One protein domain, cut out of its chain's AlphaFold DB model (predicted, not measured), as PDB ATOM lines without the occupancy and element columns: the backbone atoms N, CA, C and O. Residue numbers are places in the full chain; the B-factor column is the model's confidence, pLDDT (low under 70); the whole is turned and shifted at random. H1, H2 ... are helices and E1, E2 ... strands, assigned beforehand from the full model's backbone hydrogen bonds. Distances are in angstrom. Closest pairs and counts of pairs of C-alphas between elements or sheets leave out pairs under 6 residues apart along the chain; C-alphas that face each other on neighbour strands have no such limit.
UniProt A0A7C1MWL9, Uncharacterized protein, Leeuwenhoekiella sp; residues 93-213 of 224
ATOM      1  N   LYS A  93     172.596 128.411 228.888       82.38
ATOM      2  CA  LYS A  93     172.877 129.619 228.118       82.38
ATOM      3  C   LYS A  93     171.889 130.725 228.478       82.38
ATOM      4  O   LYS A  93     170.688 130.608 228.219       82.38
ATOM      5  N   LYS A  94     172.430 131.797 229.056       89.12
ATOM      6  CA  LYS A  94     171.716 133.013 229.468       89.12
ATOM      7  C   LYS A  94     171.541 133.968 228.291       89.12
ATOM      8  O   LYS A  94     172.048 135.084 228.298       89.12
ATOM      9  N   ASP A  95     170.887 133.477 227.250       90.06
ATOM     10  CA  ASP A  95     170.605 134.220 226.030       90.06
ATOM     11  C   ASP A  95     169.124 134.072 225.676       90.06
ATOM     12  O   ASP A  95     168.685 133.052 225.140       90.06
ATOM     13  N   GLY A  96     168.351 135.115 225.977       91.38
ATOM     14  CA  GLY A  96     166.927 135.174 225.662       91.38
ATOM     15  C   GLY A  96     166.610 135.240 224.169       91.38
ATOM     16  O   GLY A  96     165.453 135.061 223.807       91.38
ATOM     17  N   THR A  97     167.608 135.481 223.311       92.31
ATOM     18  CA  THR A  97     167.440 135.553 221.850       92.31
ATOM     19  C   THR A  97     167.657 134.202 221.163       92.31
ATOM     20  O   THR A  97     167.246 134.004 220.015       92.31
ATOM     21  N   HIS A  98     168.249 133.236 221.873       88.44
ATOM     22  CA  HIS A  98     168.502 131.897 221.358       88.44
ATOM     23  C   HIS A  98     167.208 131.062 221.320       88.44
ATOM     24  O   HIS A  98     166.842 130.389 222.283       88.44
ATOM     25  N   ASN A  99     166.505 131.085 220.185       89.00
ATOM     26  CA  ASN A  99     165.190 130.457 220.044       89.00
ATOM     27  C   ASN A  99     165.256 128.928 219.843       89.00
ATOM     28  O   ASN A  99     165.261 128.441 218.712       89.00
ATOM     29  N   PHE A 100     165.207 128.162 220.941       87.75
ATOM     30  CA  PHE A 100     165.067 126.698 220.874       87.75
ATOM     31  C   PHE A 100     163.799 126.247 220.159       87.75
ATOM     32  O   PHE A 100     163.766 125.179 219.568       87.75
ATOM     33  N   CYS A 101     162.705 126.999 220.281       90.69
ATOM     34  CA  CYS A 101     161.414 126.538 219.784       90.69
ATOM     35  C   CYS A 101     161.413 126.414 218.254       90.69
ATOM     36  O   CYS A 101     160.671 125.588 217.732       90.69
ATOM     37  N   ALA A 102     162.279 127.161 217.561       89.62
ATOM     38  CA  ALA A 102     162.415 127.173 216.104       89.62
ATOM     39  C   ALA A 102     163.164 125.973 215.495       89.62
ATOM     40  O   ALA A 102     163.230 125.873 214.267       89.62
ATOM     41  N   ILE A 103     163.716 125.078 216.317       82.88
ATOM     42  CA  ILE A 103     164.467 123.899 215.868       82.88
ATOM     43  C   ILE A 103     163.736 122.592 216.199       82.88
ATOM     44  O   ILE A 103     162.786 122.567 216.983       82.88
ATOM     45  N   HIS A 104     164.217 121.502 215.599       79.31
ATOM     46  CA  HIS A 104     163.867 120.122 215.938       79.31
ATOM     47  C   HIS A 104     164.051 119.874 217.448       79.31
ATOM     48  O   HIS A 104     164.960 120.444 218.056       79.31
ATOM     49  N   SER A 105     163.173 119.085 218.077       83.81
ATOM     50  CA  SER A 105     163.040 118.903 219.538       83.81
ATOM     51  C   SER A 105     162.688 120.152 220.357       83.81
ATOM     52  O   SER A 105     162.423 120.046 221.564       83.81
ATOM     53  N   GLY A 106     162.676 121.323 219.716       87.56
ATOM     54  CA  GLY A 106     162.075 122.566 220.171       87.56
ATOM     55  C   GLY A 106     160.567 122.433 220.209       87.56
ATOM     56  O   GLY A 106     160.066 121.533 220.848       87.56
ATOM     57  N   ALA A 107     159.818 123.299 219.543       92.44
ATOM     58  CA  ALA A 107     158.368 123.126 219.407       92.44
ATOM     59  C   ALA A 107     157.928 123.064 217.943       92.44
ATOM     60  O   ALA A 107     156.773 122.770 217.653       92.44
ATOM     61  N   ARG A 108     158.836 123.328 217.002       91.88
ATOM     62  CA  ARG A 108     158.520 123.363 215.582       91.88
ATOM     63  C   ARG A 108     157.949 122.023 215.108       91.88
ATOM     64  O   ARG A 108     158.579 120.986 215.272       91.88
ATOM     65  N   GLY A 109     156.775 122.068 214.486       92.31
ATOM     66  CA  GLY A 109     156.160 120.925 213.812       92.31
ATOM     67  C   GLY A 109     155.460 119.900 214.710       92.31
ATOM     68  O   GLY A 109     154.959 118.913 214.179       92.31
ATOM     69  N   PHE A 110     155.356 120.094 216.031       95.06
ATOM     70  CA  PHE A 110     154.756 119.097 216.936       95.06
ATOM     71  C   PHE A 110     153.282 118.742 216.646       95.06
ATOM     72  O   PHE A 110     152.841 117.619 216.905       95.06
ATOM     73  N   LEU A 111     152.505 119.672 216.086       94.94
ATOM     74  CA  LEU A 111     151.127 119.452 215.624       94.94
ATOM     75  C   LEU A 111     151.060 118.850 214.214       94.94
ATOM     76  O   LEU A 111     149.965 118.601 213.713       94.94
ATOM     77  N   GLY A 112     152.208 118.618 213.585       89.25
ATOM     78  CA  GLY A 112     152.332 118.340 212.165       89.25
ATOM     79  C   GLY A 112     152.564 119.619 211.360       89.25
ATOM     80  O   GLY A 112     152.470 120.747 211.861       89.25
ATOM     81  N   HIS A 113     152.896 119.425 210.089       78.19
ATOM     82  CA  HIS A 113     153.165 120.494 209.140       78.19
ATOM     83  C   HIS A 113     152.754 120.039 207.732       78.19
ATOM     84  O   HIS A 113     152.840 118.855 207.414       78.19
ATOM     85  N   GLU A 114     152.287 120.963 206.887       73.44
ATOM     86  CA  GLU A 114     151.871 120.627 205.512       73.44
ATOM     87  C   GLU A 114     153.070 120.277 204.623       73.44
ATOM     88  O   GLU A 114     153.001 119.378 203.783       73.44
ATOM     89  N   SER A 115     154.197 120.965 204.834       73.44
ATOM     90  CA  SER A 115     155.471 120.563 204.233       73.44
ATOM     91  C   SER A 115     155.932 119.233 204.820       73.44
ATOM     92  O   SER A 115     156.144 119.130 206.029       73.44
ATOM     93  N   LYS A 116     156.169 118.260 203.935       67.06
ATOM     94  CA  LYS A 116     156.757 116.948 204.255       67.06
ATOM     95  C   LYS A 116     158.198 117.037 204.763       67.06
ATOM     96  O   LYS A 116     158.736 116.039 205.228       67.06
ATOM     97  N   ASP A 117     158.798 118.219 204.673       68.94
ATOM     98  CA  ASP A 117     160.191 118.464 205.028       68.94
ATOM     99  C   ASP A 117     160.347 118.895 206.494       68.94
ATOM    100  O   ASP A 117     161.453 119.194 206.914       68.94
ATOM    101  N   VAL A 118     159.257 118.945 207.275       74.69
ATOM    102  CA  VAL A 118     159.295 119.202 208.722       74.69
ATOM    103  C   VAL A 118     158.809 117.956 209.449       74.69
ATOM    104  O   VAL A 118     157.648 117.566 209.325       74.69
ATOM    105  N   MET A 119     159.694 117.340 210.233       78.94
ATOM    106  CA  MET A 119     159.331 116.186 211.048       78.94
ATOM    107  C   MET A 119     158.345 116.590 212.151       78.94
ATOM    108  O   MET A 119     158.546 117.585 212.848       78.94
ATOM    109  N   GLN A 120     157.296 115.788 212.342       88.94
ATOM    110  CA  GLN A 120     156.435 115.922 213.509       88.94
ATOM    111  C   GLN A 120     157.097 115.256 214.717       88.94
ATOM    112  O   GLN A 120     157.231 114.034 214.761       88.94
ATOM    113  N   GLU A 121     157.463 116.050 215.719       89.19
ATOM    114  CA  GLU A 121     158.043 115.558 216.970       89.19
ATOM    115  C   GLU A 121     157.321 116.150 218.176       89.19
ATOM    116  O   GLU A 121     157.017 117.336 218.218       89.19
ATOM    117  N   LEU A 122     157.085 115.327 219.192       93.75
ATOM    118  CA  LEU A 122     156.596 115.771 220.491       93.75
ATOM    119  C   LEU A 122     157.274 114.964 221.595       93.75
ATOM    120  O   LEU A 122     157.750 113.851 221.371       93.75
ATOM    121  N   SER A 123     157.264 115.493 222.816       93.62
ATOM    122  CA  SER A 123     157.878 114.814 223.954       93.62
ATOM    123  C   SER A 123     156.834 114.188 224.870       93.62
ATOM    124  O   SER A 123     155.902 114.857 225.321       93.62
ATOM    125  N   ILE A 124     157.027 112.910 225.205       94.81
ATOM    126  CA  ILE A 124     156.314 112.248 226.301       94.81
ATOM    127  C   ILE A 124     157.306 112.001 227.433       94.81
ATOM    128  O   ILE A 124     158.112 111.074 227.391       94.81
ATOM    129  N   GLN A 125     157.243 112.836 228.468       90.06
ATOM    130  CA  GLN A 125     158.071 112.680 229.663       90.06
ATOM    131  C   GLN A 125     157.273 111.976 230.756       90.06
ATOM    132  O   GLN A 125     156.413 112.582 231.407       90.06
ATOM    133  N   LEU A 126     157.571 110.691 230.969       92.50
ATOM    134  CA  LEU A 126     156.777 109.770 231.787       92.50
ATOM    135  C   LEU A 126     155.353 109.631 231.225       92.50
ATOM    136  O   LEU A 126     155.093 108.776 230.394       92.50
ATOM    137  N   TRP A 127     154.440 110.497 231.651       95.25
ATOM    138  CA  TRP A 127     153.048 110.546 231.199       95.25
ATOM    139  C   TRP A 127     152.679 111.890 230.564       95.25
ATOM    140  O   TRP A 127     151.603 112.035 229.990       95.25
ATOM    141  N   LYS A 128     153.547 112.896 230.700       97.25
ATOM    142  CA  LYS A 128     153.288 114.272 230.282       97.25
ATOM    143  C   LYS A 128     153.486 114.404 228.783       97.25
ATOM    144  O   LYS A 128     154.615 114.262 228.320       97.25
ATOM    145  N   ILE A 129     152.420 114.729 228.063       97.69
ATOM    146  CA  ILE A 129     152.481 115.067 226.639       97.69
ATOM    147  C   ILE A 129     152.868 116.546 226.522       97.69
ATOM    148  O   ILE A 129     152.172 117.407 227.065       97.69
ATOM    149  N   ASN A 130     153.966 116.843 225.834       96.81
ATOM    150  CA  ASN A 130     154.520 118.187 225.691       96.81
ATOM    151  C   ASN A 130     154.867 118.507 224.230       96.81
ATOM    152  O   ASN A 130     155.249 117.598 223.493       96.81
ATOM    153  N   PRO A 131     154.810 119.790 223.828       95.25
ATOM    154  CA  PRO A 131     155.153 120.198 222.466       95.25
ATOM    155  C   PRO A 131     156.661 120.151 222.199       95.25
ATOM    156  O   PRO A 131     157.074 120.237 221.055       95.25
ATOM    157  N   CYS A 132     157.476 120.050 223.253       92.06
ATOM    158  CA  CYS A 132     158.921 120.181 223.181       92.06
ATOM    159  C   CYS A 132     159.654 119.258 224.147       92.06
ATOM    160  O   CYS A 132     159.112 118.891 225.194       92.06
ATOM    161  N   CYS A 133     160.914 118.936 223.840       87.25
ATOM    162  CA  CYS A 133     161.780 118.131 224.706       87.25
ATOM    163  C   CYS A 133     161.966 118.698 226.125       87.25
ATOM    164  O   CYS A 133     161.897 117.907 227.062       87.25
ATOM    165  N   PRO A 134     162.152 120.018 226.353       86.75
ATOM    166  CA  PRO A 134     162.151 120.589 227.707       86.75
ATOM    167  C   PRO A 134     160.811 120.475 228.453       86.75
ATOM    168  O   PRO A 134     160.761 120.620 229.680       86.75
ATOM    169  N   GLY A 135     159.721 120.268 227.717       91.19
ATOM    170  CA  GLY A 135     158.360 120.419 228.202       91.19
ATOM    171  C   GLY A 135     157.950 121.876 228.409       91.19
ATOM    172  O   GLY A 135     158.776 122.772 228.554       91.19
ATOM    173  N   THR A 136     156.651 122.125 228.497       91.88
ATOM    174  CA  THR A 136     156.094 123.394 228.994       91.88
ATOM    175  C   THR A 136     155.920 123.328 230.515       91.88
ATOM    176  O   THR A 136     156.055 122.260 231.119       91.88
ATOM    177  N   LYS A 137     155.585 124.451 231.170       92.31
ATOM    178  CA  LYS A 137     155.284 124.463 232.617       92.31
ATOM    179  C   LYS A 137     154.213 123.445 233.004       92.31
ATOM    180  O   LYS A 137     154.294 122.788 234.044       92.31
ATOM    181  N   ALA A 138     153.184 123.359 232.168       93.12
ATOM    182  CA  ALA A 138     152.066 122.443 232.296       93.12
ATOM    183  C   ALA A 138     151.946 121.621 231.006       93.12
ATOM    184  O   ALA A 138     152.051 122.211 229.931       93.12
ATOM    185  N   PRO A 139     151.727 120.297 231.096       96.06
ATOM    186  CA  PRO A 139     151.612 119.440 229.923       96.06
ATOM    187  C   PRO A 139     150.305 119.694 229.170       96.06
ATOM    188  O   PRO A 139     149.310 120.110 229.766       96.06
ATOM    189  N   MET A 140     150.292 119.365 227.881       97.38
ATOM    190  CA  MET A 140     149.106 119.449 227.019       97.38
ATOM    191  C   MET A 140     148.059 118.375 227.359       97.38
ATOM    192  O   MET A 140     146.862 118.575 227.132       97.38
ATOM    193  N   GLY A 141     148.510 117.244 227.913       97.06
ATOM    194  CA  GLY A 141     147.671 116.113 228.310       97.06
ATOM    195  C   GLY A 141     148.428 115.036 229.095       97.06
ATOM    196  O   GLY A 141     149.637 115.147 229.334       97.06
ATOM    197  N   ASP A 142     147.697 113.995 229.499       97.56
ATOM    198  CA  ASP A 142     148.209 112.825 230.227       97.56
ATOM    199  C   ASP A 142     148.053 111.551 229.382       97.56
ATOM    200  O   ASP A 142     146.946 111.039 229.218       97.56
ATOM    201  N   ALA A 143     149.166 111.002 228.887       97.00
ATOM    202  CA  ALA A 143     149.193 109.837 227.995       97.00
ATOM    203  C   ALA A 143     148.661 108.539 228.630       97.00
ATOM    204  O   ALA A 143     148.451 107.549 227.935       97.00
ATOM    205  N   ARG A 144     148.436 108.515 229.950       96.88
ATOM    206  CA  ARG A 144     147.789 107.382 230.634       96.88
ATOM    207  C   ARG A 144     146.265 107.429 230.528       96.88
ATOM    208  O   ARG A 144     145.609 106.451 230.866       96.88
ATOM    209  N   LYS A 145     145.710 108.586 230.156       97.56
ATOM    210  CA  LYS A 145     144.272 108.883 230.180       97.56
ATOM    211  C   LYS A 145     143.730 109.302 228.820       97.56
ATOM    212  O   LYS A 145     142.571 109.038 228.532       97.56
ATOM    213  N   GLU A 146     144.550 109.965 228.015       97.25
ATOM    214  CA  GLU A 146     144.168 110.542 226.729       97.25
ATOM    215  C   GLU A 146     145.027 109.949 225.610       97.25
ATOM    216  O   GLU A 146     146.226 109.714 225.791       97.25
ATOM    217  N   LYS A 147     144.439 109.758 224.423       97.06
ATOM    218  CA  LYS A 147     145.237 109.435 223.238       97.06
ATOM    219  C   LYS A 147     146.038 110.662 222.822       97.06
ATOM    220  O   LYS A 147     145.505 111.767 222.750       97.06
ATOM    221  N   VAL A 148     147.303 110.456 222.461       96.25
ATOM    222  CA  VAL A 148     148.187 111.536 221.988       96.25
ATOM    223  C   VAL A 148     147.561 112.284 220.807       96.25
ATOM    224  O   VAL A 148     147.554 113.509 220.799       96.25
ATOM    225  N   SER A 149     146.955 111.567 219.857       96.06
ATOM    226  CA  SER A 149     146.284 112.163 218.696       96.06
ATOM    227  C   SER A 149     145.119 113.088 219.068       96.06
ATOM    228  O   SER A 149     144.968 114.148 218.469       96.06
ATOM    229  N   GLU A 150     144.324 112.733 220.079       97.94
ATOM    230  CA  GLU A 150     143.209 113.557 220.563       97.94
ATOM    231  C   GLU A 150     143.724 114.825 221.256       97.94
ATOM    232  O   GLU A 150     143.181 115.912 221.055       97.94
ATOM    233  N   VAL A 151     144.821 114.711 222.017       97.81
ATOM    234  CA  VAL A 151     145.500 115.871 222.612       97.81
ATOM    235  C   VAL A 151     146.021 116.805 221.523       97.81
ATOM    236  O   VAL A 151     145.779 118.006 221.604       97.81
ATOM    237  N   LEU A 152     146.671 116.281 220.483       97.44
ATOM    238  CA  LEU A 152     147.172 117.089 219.366       97.44
ATOM    239  C   LEU A 152     146.037 117.768 218.591       97.44
ATOM    240  O   LEU A 152     146.113 118.967 218.333       97.44
ATOM    241  N   GLN A 153     144.953 117.051 218.289       96.88
ATOM    242  CA  GLN A 153     143.779 117.619 217.618       96.88
ATOM    243  C   GLN A 153     143.097 118.709 218.457       96.88
ATOM    244  O   GLN A 153     142.542 119.670 217.925       96.88
ATOM    245  N   ARG A 154     143.097 118.562 219.785       97.19
ATOM    246  CA  ARG A 154     142.595 119.589 220.699       97.19
ATOM    247  C   ARG A 154     143.521 120.804 220.720       97.19
ATOM    248  O   ARG A 154     143.033 121.925 220.628       97.19
ATOM    249  N   MET A 155     144.832 120.584 220.808       97.38
ATOM    250  CA  MET A 155     145.848 121.642 220.827       97.38
ATOM    251  C   MET A 155     145.899 122.430 219.517       97.38
ATOM    252  O   MET A 155     146.074 123.644 219.562       97.38
ATOM    253  N   SER A 156     145.669 121.793 218.367       96.31
ATOM    254  CA  SER A 156     145.729 122.459 217.058       96.31
ATOM    255  C   SER A 156     144.688 123.558 216.850       96.31
ATOM    256  O   SER A 156     144.843 124.384 215.954       96.31
ATOM    257  N   LYS A 157     143.657 123.613 217.697       96.19
ATOM    258  CA  LYS A 157     142.610 124.642 217.667       96.19
ATOM    259  C   LYS A 157     142.999 125.934 218.393       96.19
ATOM    260  O   LYS A 157     142.229 126.886 218.355       96.19
ATOM    261  N   HIS A 158     144.148 125.968 219.071       96.25
ATOM    262  CA  HIS A 158     144.576 127.109 219.885       96.25
ATOM    263  C   HIS A 158     145.715 127.870 219.220       96.25
ATOM    264  O   HIS A 158     146.777 127.299 218.975       96.25
ATOM    265  N   GLU A 159     145.539 129.174 219.020       96.56
ATOM    266  CA  GLU A 159     146.549 130.045 218.400       96.56
ATOM    267  C   GLU A 159     147.886 130.026 219.159       96.56
ATOM    268  O   GLU A 159     148.948 129.944 218.551       96.56
ATOM    269  N   VAL A 160     147.839 129.978 220.495       97.00
ATOM    270  CA  VAL A 160     149.017 129.799 221.364       97.00
ATOM    271  C   VAL A 160     149.838 128.564 220.963       97.00
ATOM    272  O   VAL A 160     151.065 128.608 220.897       97.00
ATOM    273  N   MET A 161     149.167 127.448 220.669       97.12
ATOM    274  CA  MET A 161     149.829 126.199 220.285       97.12
ATOM    275  C   MET A 161     150.294 126.224 218.835       97.12
ATOM    276  O   MET A 161     151.345 125.672 218.525       97.12
ATOM    277  N   GLN A 162     149.554 126.894 217.952       97.00
ATOM    278  CA  GLN A 162     149.967 127.100 216.565       97.00
ATOM    279  C   GLN A 162     151.249 127.939 216.486       97.00
ATOM    280  O   GLN A 162     152.152 127.592 215.731       97.00
ATOM    281  N   LYS A 163     151.383 128.972 217.325       97.19
ATOM    282  CA  LYS A 163     152.612 129.767 217.458       97.19
ATOM    283  C   LYS A 163     153.803 128.932 217.912       97.19
ATOM    284  O   LYS A 163     154.850 128.951 217.267       97.19
ATOM    285  N   LEU A 164     153.623 128.110 218.946       96.06
ATOM    286  CA  LEU A 164     154.653 127.148 219.352       96.06
ATOM    287  C   LEU A 164     155.002 126.168 218.224       96.06
ATOM    288  O   LEU A 164     156.181 125.929 217.985       96.06
ATOM    289  N   ASN A 165     154.010 125.665 217.485       95.81
ATOM    290  CA  ASN A 165     154.218 124.767 216.345       95.81
ATOM    291  C   ASN A 165     155.007 125.413 215.197       95.81
ATOM    292  O   ASN A 165     155.709 124.723 214.463       95.81
ATOM    293  N   GLN A 166     154.917 126.733 215.046       94.31
ATOM    294  CA  GLN A 166     155.726 127.512 214.102       94.31
ATOM    295  C   GLN A 166     157.136 127.806 214.641       94.31
ATOM    296  O   GLN A 166     157.977 128.342 213.923       94.31
ATOM    297  N   GLY A 167     157.411 127.461 215.902       93.88
ATOM    298  CA  GLY A 167     158.644 127.814 216.595       93.88
ATOM    299  C   GLY A 167     158.703 129.271 217.063       93.88
ATOM    300  O   GLY A 167     159.774 129.751 217.437       93.88
ATOM    301  N   ASP A 168     157.571 129.977 217.067       96.88
ATOM    302  CA  ASP A 168     157.454 131.379 217.466       96.88
ATOM    303  C   ASP A 168     157.083 131.496 218.952       96.88
ATOM    304  O   ASP A 168     155.933 131.715 219.336       96.88
ATOM    305  N   ILE A 169     158.084 131.319 219.819       96.06
ATOM    306  CA  ILE A 169     157.911 131.473 221.270       96.06
ATOM    307  C   ILE A 169     157.711 132.934 221.695       96.06
ATOM    308  O   ILE A 169     157.089 133.203 222.723       96.06
ATOM    309  N   TYR A 170     158.217 133.890 220.915       98.19
ATOM    310  CA  TYR A 170     158.073 135.308 221.229       98.19
ATOM    311  C   TYR A 170     156.633 135.767 220.983       98.19
ATOM    312  O   TYR A 170     156.068 136.463 221.822       98.19
ATOM    313  N   GLY A 171     156.003 135.305 219.900       98.00
ATOM    314  CA  GLY A 171     154.610 135.592 219.550       98.00
ATOM    315  C   GLY A 171     153.558 134.701 220.226       98.00
ATOM    316  O   GLY A 171     152.378 134.798 219.895       98.00
ATOM    317  N   VAL A 172     153.934 133.841 221.180       96.88
ATOM    318  CA  VAL A 172     153.022 132.860 221.807       96.88
ATOM    319  C   VAL A 172     151.791 133.492 222.478       96.88
ATOM    320  O   VAL A 172     150.752 132.846 222.608       96.88
ATOM    321  N   GLY A 173     151.892 134.760 222.887       96.62
ATOM    322  CA  GLY A 173     150.835 135.500 223.571       96.62
ATOM    323  C   GLY A 173     150.027 136.466 222.699       96.62
ATOM    324  O   GLY A 173     149.162 137.157 223.238       96.62
ATOM    325  N   GLU A 174     150.255 136.526 221.384       97.50
ATOM    326  CA  GLU A 174     149.616 137.536 220.518       97.50
ATOM    327  C   GLU A 174     148.087 137.450 220.538       97.50
ATOM    328  O   GLU A 174     147.408 138.468 220.679       97.50
ATOM    329  N   SER A 175     147.549 136.227 220.524       95.50
ATOM    330  CA  SER A 175     146.106 135.941 220.613       95.50
ATOM    331  C   SER A 175     145.437 136.446 221.898       95.50
ATOM    332  O   SER A 175     144.212 136.524 221.981       95.50
ATOM    333  N   ILE A 176     146.231 136.794 222.913       94.12
ATOM    334  CA  ILE A 176     145.762 137.257 224.223       94.12
ATOM    335  C   ILE A 176     146.285 138.660 224.566       94.12
ATOM    336  O   ILE A 176     146.187 139.096 225.713       94.12
ATOM    337  N   GLY A 177     146.818 139.376 223.568       94.88
ATOM    338  CA  GLY A 177     147.230 140.774 223.685       94.88
ATOM    339  C   GLY A 177     148.667 141.007 224.153       94.88
ATOM    340  O   GLY A 177     148.984 142.135 224.511       94.88
ATOM    341  N   ILE A 178     149.532 139.985 224.155       96.00
ATOM    342  CA  ILE A 178     150.973 140.141 224.414       96.00
ATOM    343  C   ILE A 178     151.701 140.105 223.074       96.00
ATOM    344  O   ILE A 178     151.700 139.087 222.385       96.00
ATOM    345  N   SER A 179     152.319 141.214 222.689       97.69
ATOM    346  CA  SER A 179     153.024 141.322 221.410       97.69
ATOM    347  C   SER A 179     154.296 140.467 221.368       97.69
ATOM    348  O   SER A 179     154.945 140.247 222.393       97.69
ATOM    349  N   ALA A 180     154.737 140.068 220.168       98.00
ATOM    350  CA  ALA A 180     156.022 139.381 220.002       98.00
ATOM    351  C   ALA A 180     157.218 140.189 220.542       98.00
ATOM    352  O   ALA A 180     158.177 139.618 221.060       98.00
ATOM    353  N   LYS A 181     157.150 141.526 220.473       98.31
ATOM    354  CA  LYS A 181     158.167 142.419 221.048       98.31
ATOM    355  C   LYS A 181     158.232 142.289 222.569       98.31
ATOM    356  O   LYS A 181     159.325 142.205 223.122       98.31
ATOM    357  N   GLU A 182     157.082 142.256 223.238       98.06
ATOM    358  CA  GLU A 182     157.017 142.016 224.681       98.06
ATOM    359  C   GLU A 182     157.507 140.608 225.024       98.06
ATOM    360  O   GLU A 182     158.318 140.464 225.931       98.06
ATOM    361  N   GLY A 183     157.106 139.580 224.271       97.94
ATOM    362  CA  GLY A 183     157.590 138.212 224.482       97.94
ATOM    363  C   GLY A 183     159.112 138.080 224.344       97.94
ATOM    364  O   GLY A 183     159.757 137.456 225.187       97.94
ATOM    365  N   LEU A 184     159.712 138.724 223.336       98.19
ATOM    366  CA  LEU A 184     161.169 138.802 223.189       98.19
ATOM    367  C   LEU A 184     161.819 139.530 224.369       98.19
ATOM    368  O   LEU A 184     162.795 139.036 224.933       98.19
ATOM    369  N   GLN A 185     161.264 140.671 224.778       98.38
ATOM    370  CA  GLN A 185     161.763 141.421 225.929       98.38
ATOM    371  C   GLN A 185     161.735 140.564 227.204       98.38
ATOM    372  O   GLN A 185     162.724 140.506 227.932       98.38
ATOM    373  N   ARG A 186     160.649 139.818 227.439       97.88
ATOM    374  CA  ARG A 186     160.541 138.897 228.577       97.88
ATOM    375  C   ARG A 186     161.529 137.738 228.489       97.88
ATOM    376  O   ARG A 186     162.106 137.359 229.509       97.88
ATOM    377  N   ALA A 187     161.777 137.186 227.304       96.44
ATOM    378  CA  ALA A 187     162.804 136.160 227.117       96.44
ATOM    379  C   ALA A 187     164.212 136.687 227.438       96.44
ATOM    380  O   ALA A 187     164.988 135.985 228.084       96.44
ATOM    381  N   ILE A 188     164.521 137.931 227.057       96.81
ATOM    382  CA  ILE A 188     165.780 138.607 227.408       96.81
ATOM    383  C   ILE A 188     165.879 138.819 228.923       96.81
ATOM    384  O   ILE A 188     166.886 138.456 229.523       96.81
ATOM    385  N   GLU A 189     164.831 139.340 229.560       97.62
ATOM    386  CA  GLU A 189     164.813 139.634 231.002       97.62
ATOM    387  C   GLU A 189     164.883 138.377 231.874       97.62
ATOM    388  O   GLU A 189     165.522 138.375 232.923       97.62
ATOM    389  N   THR A 190     164.246 137.292 231.438       94.50
ATOM    390  CA  THR A 190     164.357 135.980 232.093       94.50
ATOM    391  C   THR A 190     165.653 135.252 231.728       94.50
ATOM    392  O   THR A 190     166.007 134.267 232.371       94.50
ATOM    393  N   GLY A 191     166.372 135.725 230.707       92.69
ATOM    394  CA  GLY A 191     167.618 135.155 230.206       92.69
ATOM    395  C   GLY A 191     167.453 133.900 229.345       92.69
ATOM    396  O   GLY A 191     168.453 133.402 228.837       92.69
ATOM    397  N   ASN A 192     166.243 133.350 229.175       92.50
ATOM    398  CA  ASN A 192     166.013 132.161 228.350       92.50
ATOM    399  C   ASN A 192     164.559 132.026 227.878       92.50
ATOM    400  O   ASN A 192     163.618 132.216 228.650       92.50
ATOM    401  N   VAL A 193     164.365 131.538 226.650       93.00
ATOM    402  CA  VAL A 193     163.029 131.280 226.083       93.00
ATOM    403  C   VAL A 193     162.200 130.256 226.872       93.00
ATOM    404  O   VAL A 193     160.981 130.381 226.936       93.00
ATOM    405  N   CYS A 194     162.821 129.264 227.522       92.81
ATOM    406  CA  CYS A 194     162.103 128.286 228.347       92.81
ATOM    407  C   CYS A 194     161.599 128.884 229.664       92.81
ATOM    408  O   CYS A 194     160.560 128.446 230.162       92.81
ATOM    409  N   LEU A 195     162.315 129.868 230.218       94.19
ATOM    410  CA  LEU A 195     161.893 130.592 231.420       94.19
ATOM    411  C   LEU A 195     160.767 131.571 231.094       94.19
ATOM    412  O   LEU A 195     159.793 131.638 231.841       94.19
ATOM    413  N   TRP A 196     160.840 132.245 229.943       95.50
ATOM    414  CA  TRP A 196     159.704 132.995 229.409       95.50
ATOM    415  C   TRP A 196     158.481 132.096 229.186       95.50
ATOM    416  O   TRP A 196     157.396 132.397 229.672       95.50
ATOM    417  N   CYS A 197     158.655 130.940 228.541       95.75
ATOM    418  CA  CYS A 197     157.591 129.952 228.362       95.75
ATOM    419  C   CYS A 197     156.968 129.528 229.706       95.75
ATOM    420  O   CYS A 197     155.744 129.459 229.845       95.75
ATOM    421  N   ASP A 198     157.802 129.282 230.724       95.38
ATOM    422  CA  ASP A 198     157.325 128.964 232.069       95.38
ATOM    423  C   ASP A 198     156.526 130.098 232.694       95.38
ATOM    424  O   ASP A 198     155.484 129.845 233.304       95.38
ATOM    425  N   GLU A 199     156.999 131.331 232.547       96.25
ATOM    426  CA  GLU A 199     156.299 132.513 233.017       96.25
ATOM    427  C   GLU A 199     154.935 132.660 232.337       96.25
ATOM    428  O   GLU A 199     153.927 132.738 233.041       96.25
ATOM    429  N   PHE A 200     154.887 132.597 231.006       96.69
ATOM    430  CA  PHE A 200     153.666 132.726 230.214       96.69
ATOM    431  C   PHE A 200     152.603 131.694 230.620       96.69
ATOM    432  O   PHE A 200     151.470 132.039 230.961       96.69
ATOM    433  N   PHE A 201     152.967 130.408 230.693       96.06
ATOM    434  CA  PHE A 201     152.035 129.357 231.130       96.06
ATOM    435  C   PHE A 201     151.746 129.386 232.643       96.06
ATOM    436  O   PHE A 201     150.808 128.735 233.122       96.06
ATOM    437  N   SER A 202     152.516 130.140 233.430       95.31
ATOM    438  CA  SER A 202     152.237 130.364 234.852       95.31
ATOM    439  C   SER A 202     151.292 131.539 235.078       95.31
ATOM    440  O   SER A 202     150.401 131.416 235.922       95.31
ATOM    441  N   LYS A 203     151.438 132.633 234.330       95.06
ATOM    442  CA  LYS A 203     150.758 133.905 234.596       95.06
ATOM    443  C   LYS A 203     149.643 134.211 233.602       95.06
ATOM    444  O   LYS A 203     148.561 134.588 234.028       95.06
ATOM    445  N   ASP A 204     149.865 133.975 232.315       95.31
ATOM    446  CA  ASP A 204     149.008 134.528 231.261       95.31
ATOM    447  C   ASP A 204     148.070 133.483 230.636       95.31
ATOM    448  O   ASP A 204     146.926 133.799 230.312       95.31
ATOM    449  N   TYR A 205     148.492 132.216 230.536       96.06
ATOM    450  CA  TYR A 205     147.700 131.152 229.902       96.06
ATOM    451  C   TYR A 205     147.540 129.908 230.789       96.06
ATOM    452  O   TYR A 205     148.491 129.405 231.388       96.06
ATOM    453  N   ASP A 206     146.321 129.374 230.881       95.25
ATOM    454  CA  ASP A 206     146.017 128.120 231.574       95.25
ATOM    455  C   ASP A 206     145.983 126.971 230.565       95.25
ATOM    456  O   ASP A 206     144.992 126.777 229.869       95.25
ATOM    457  N   MET A 207     147.053 126.171 230.519       93.88
ATOM    458  CA  MET A 207     147.161 125.010 229.624       93.88
ATOM    459  C   MET A 207     146.038 123.981 229.824       93.88
ATOM    460  O   MET A 207     145.611 123.338 228.870       93.88
ATOM    461  N   LYS A 208     145.535 123.804 231.054       91.25
ATOM    462  CA  LYS A 208     144.489 122.805 231.327       91.25
ATOM    463  C   LYS A 208     143.143 123.290 230.810       91.25
ATOM    464  O   LYS A 208     142.427 122.543 230.147       91.25
ATOM    465  N   LYS A 209     142.815 124.550 231.103       93.75
ATOM    466  CA  LYS A 209     141.567 125.184 230.655       93.75
ATOM    467  C   LYS A 209     141.632 125.682 229.208       93.75
ATOM    468  O   LYS A 209     140.595 126.046 228.670       93.75
ATOM    469  N   GLN A 210     142.827 125.696 228.615       91.69
ATOM    470  CA  GLN A 210     143.146 126.192 227.276       91.69
ATOM    471  C   GLN A 210     142.594 127.595 227.014       91.69
ATOM    472  O   GLN A 210     141.907 127.847 226.027       91.69
ATOM    473  N   LYS A 211     142.844 128.505 227.956       93.94
ATOM    474  CA  LYS A 211     142.346 129.880 227.891       93.94
ATOM    475  C   LYS A 211     143.259 130.845 228.651       93.94
ATOM    476  O   LYS A 211     144.020 130.388 229.512       93.94
ATOM    477  N   PRO A 212     143.158 132.160 228.394       94.06
ATOM    478  CA  PRO A 212     143.845 133.165 229.200       94.06
ATOM    479  C   PRO A 212     143.454 133.048 230.680       94.06
ATOM    480  O   PRO A 212     142.298 132.748 231.000       94.06
ATOM    481  N   LYS A 213     144.407 133.274 231.590       90.38
ATOM    482  CA  LYS A 213     144.158 133.269 233.046       90.38
ATOM    483  C   LYS A 213     143.430 134.523 233.509       90.38
ATOM    484  O   LYS A 213     142.520 134.420 234.325       90.38
TER     485      LYS A 213
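What this domain is: This is residues 93 to 213 of the 224 residues of an uncharacterized protein of Leeuwenhoekiella sp (UniProt A0A7C1MWL9). You will meet little regular structure here: loops make most of a rounded body, with H2 near its middle, H3 and H4 toward one end, and H1 with the small hairpin E1 and E2 toward the other. The printed part has 121 residues, 43 of them in two strands and then four helices, mostly helix. It is compact, with a radius of gyration of the C-alphas of 13.4 A and spans of 37 by 34 by 25 A.

How they stand to each other: After the unnamed residues 93 to 122, find the antiparallel hairpin E1, residues 123 to 125, and E2, residues 128 to 130; N 123 and O 130 are 3.0 A apart, within hydrogen-bond range. H1, residues 148 to 155, and H2, residues 159 to 165, are close but not clearly touching; their closest C-alphas, Met 155 and Met 161, are 6.1 A apart. H3, residues 180 to 190, and H4, residues 193 to 203, touch about perpendicular at 76 degrees, with closest C-alphas Ala 187 and Trp 196 at 5.0 A. H2 and H3 are apart. In the four helices every O i to N i+4 pair is within hydrogen-bond range.

Where its parts are: Find C-alpha 123, where E1 begins, at (157.878, 114.814, 223.954). H3 runs 15.1 A and H4 15.2 A, ending at C-alpha 203, (150.758, 133.905, 234.596).

The domain as a whole: The printed part has no cut; the links E2 to H1 and H2 to H3 are long. Residues 116 to 117 have pLDDT under 70.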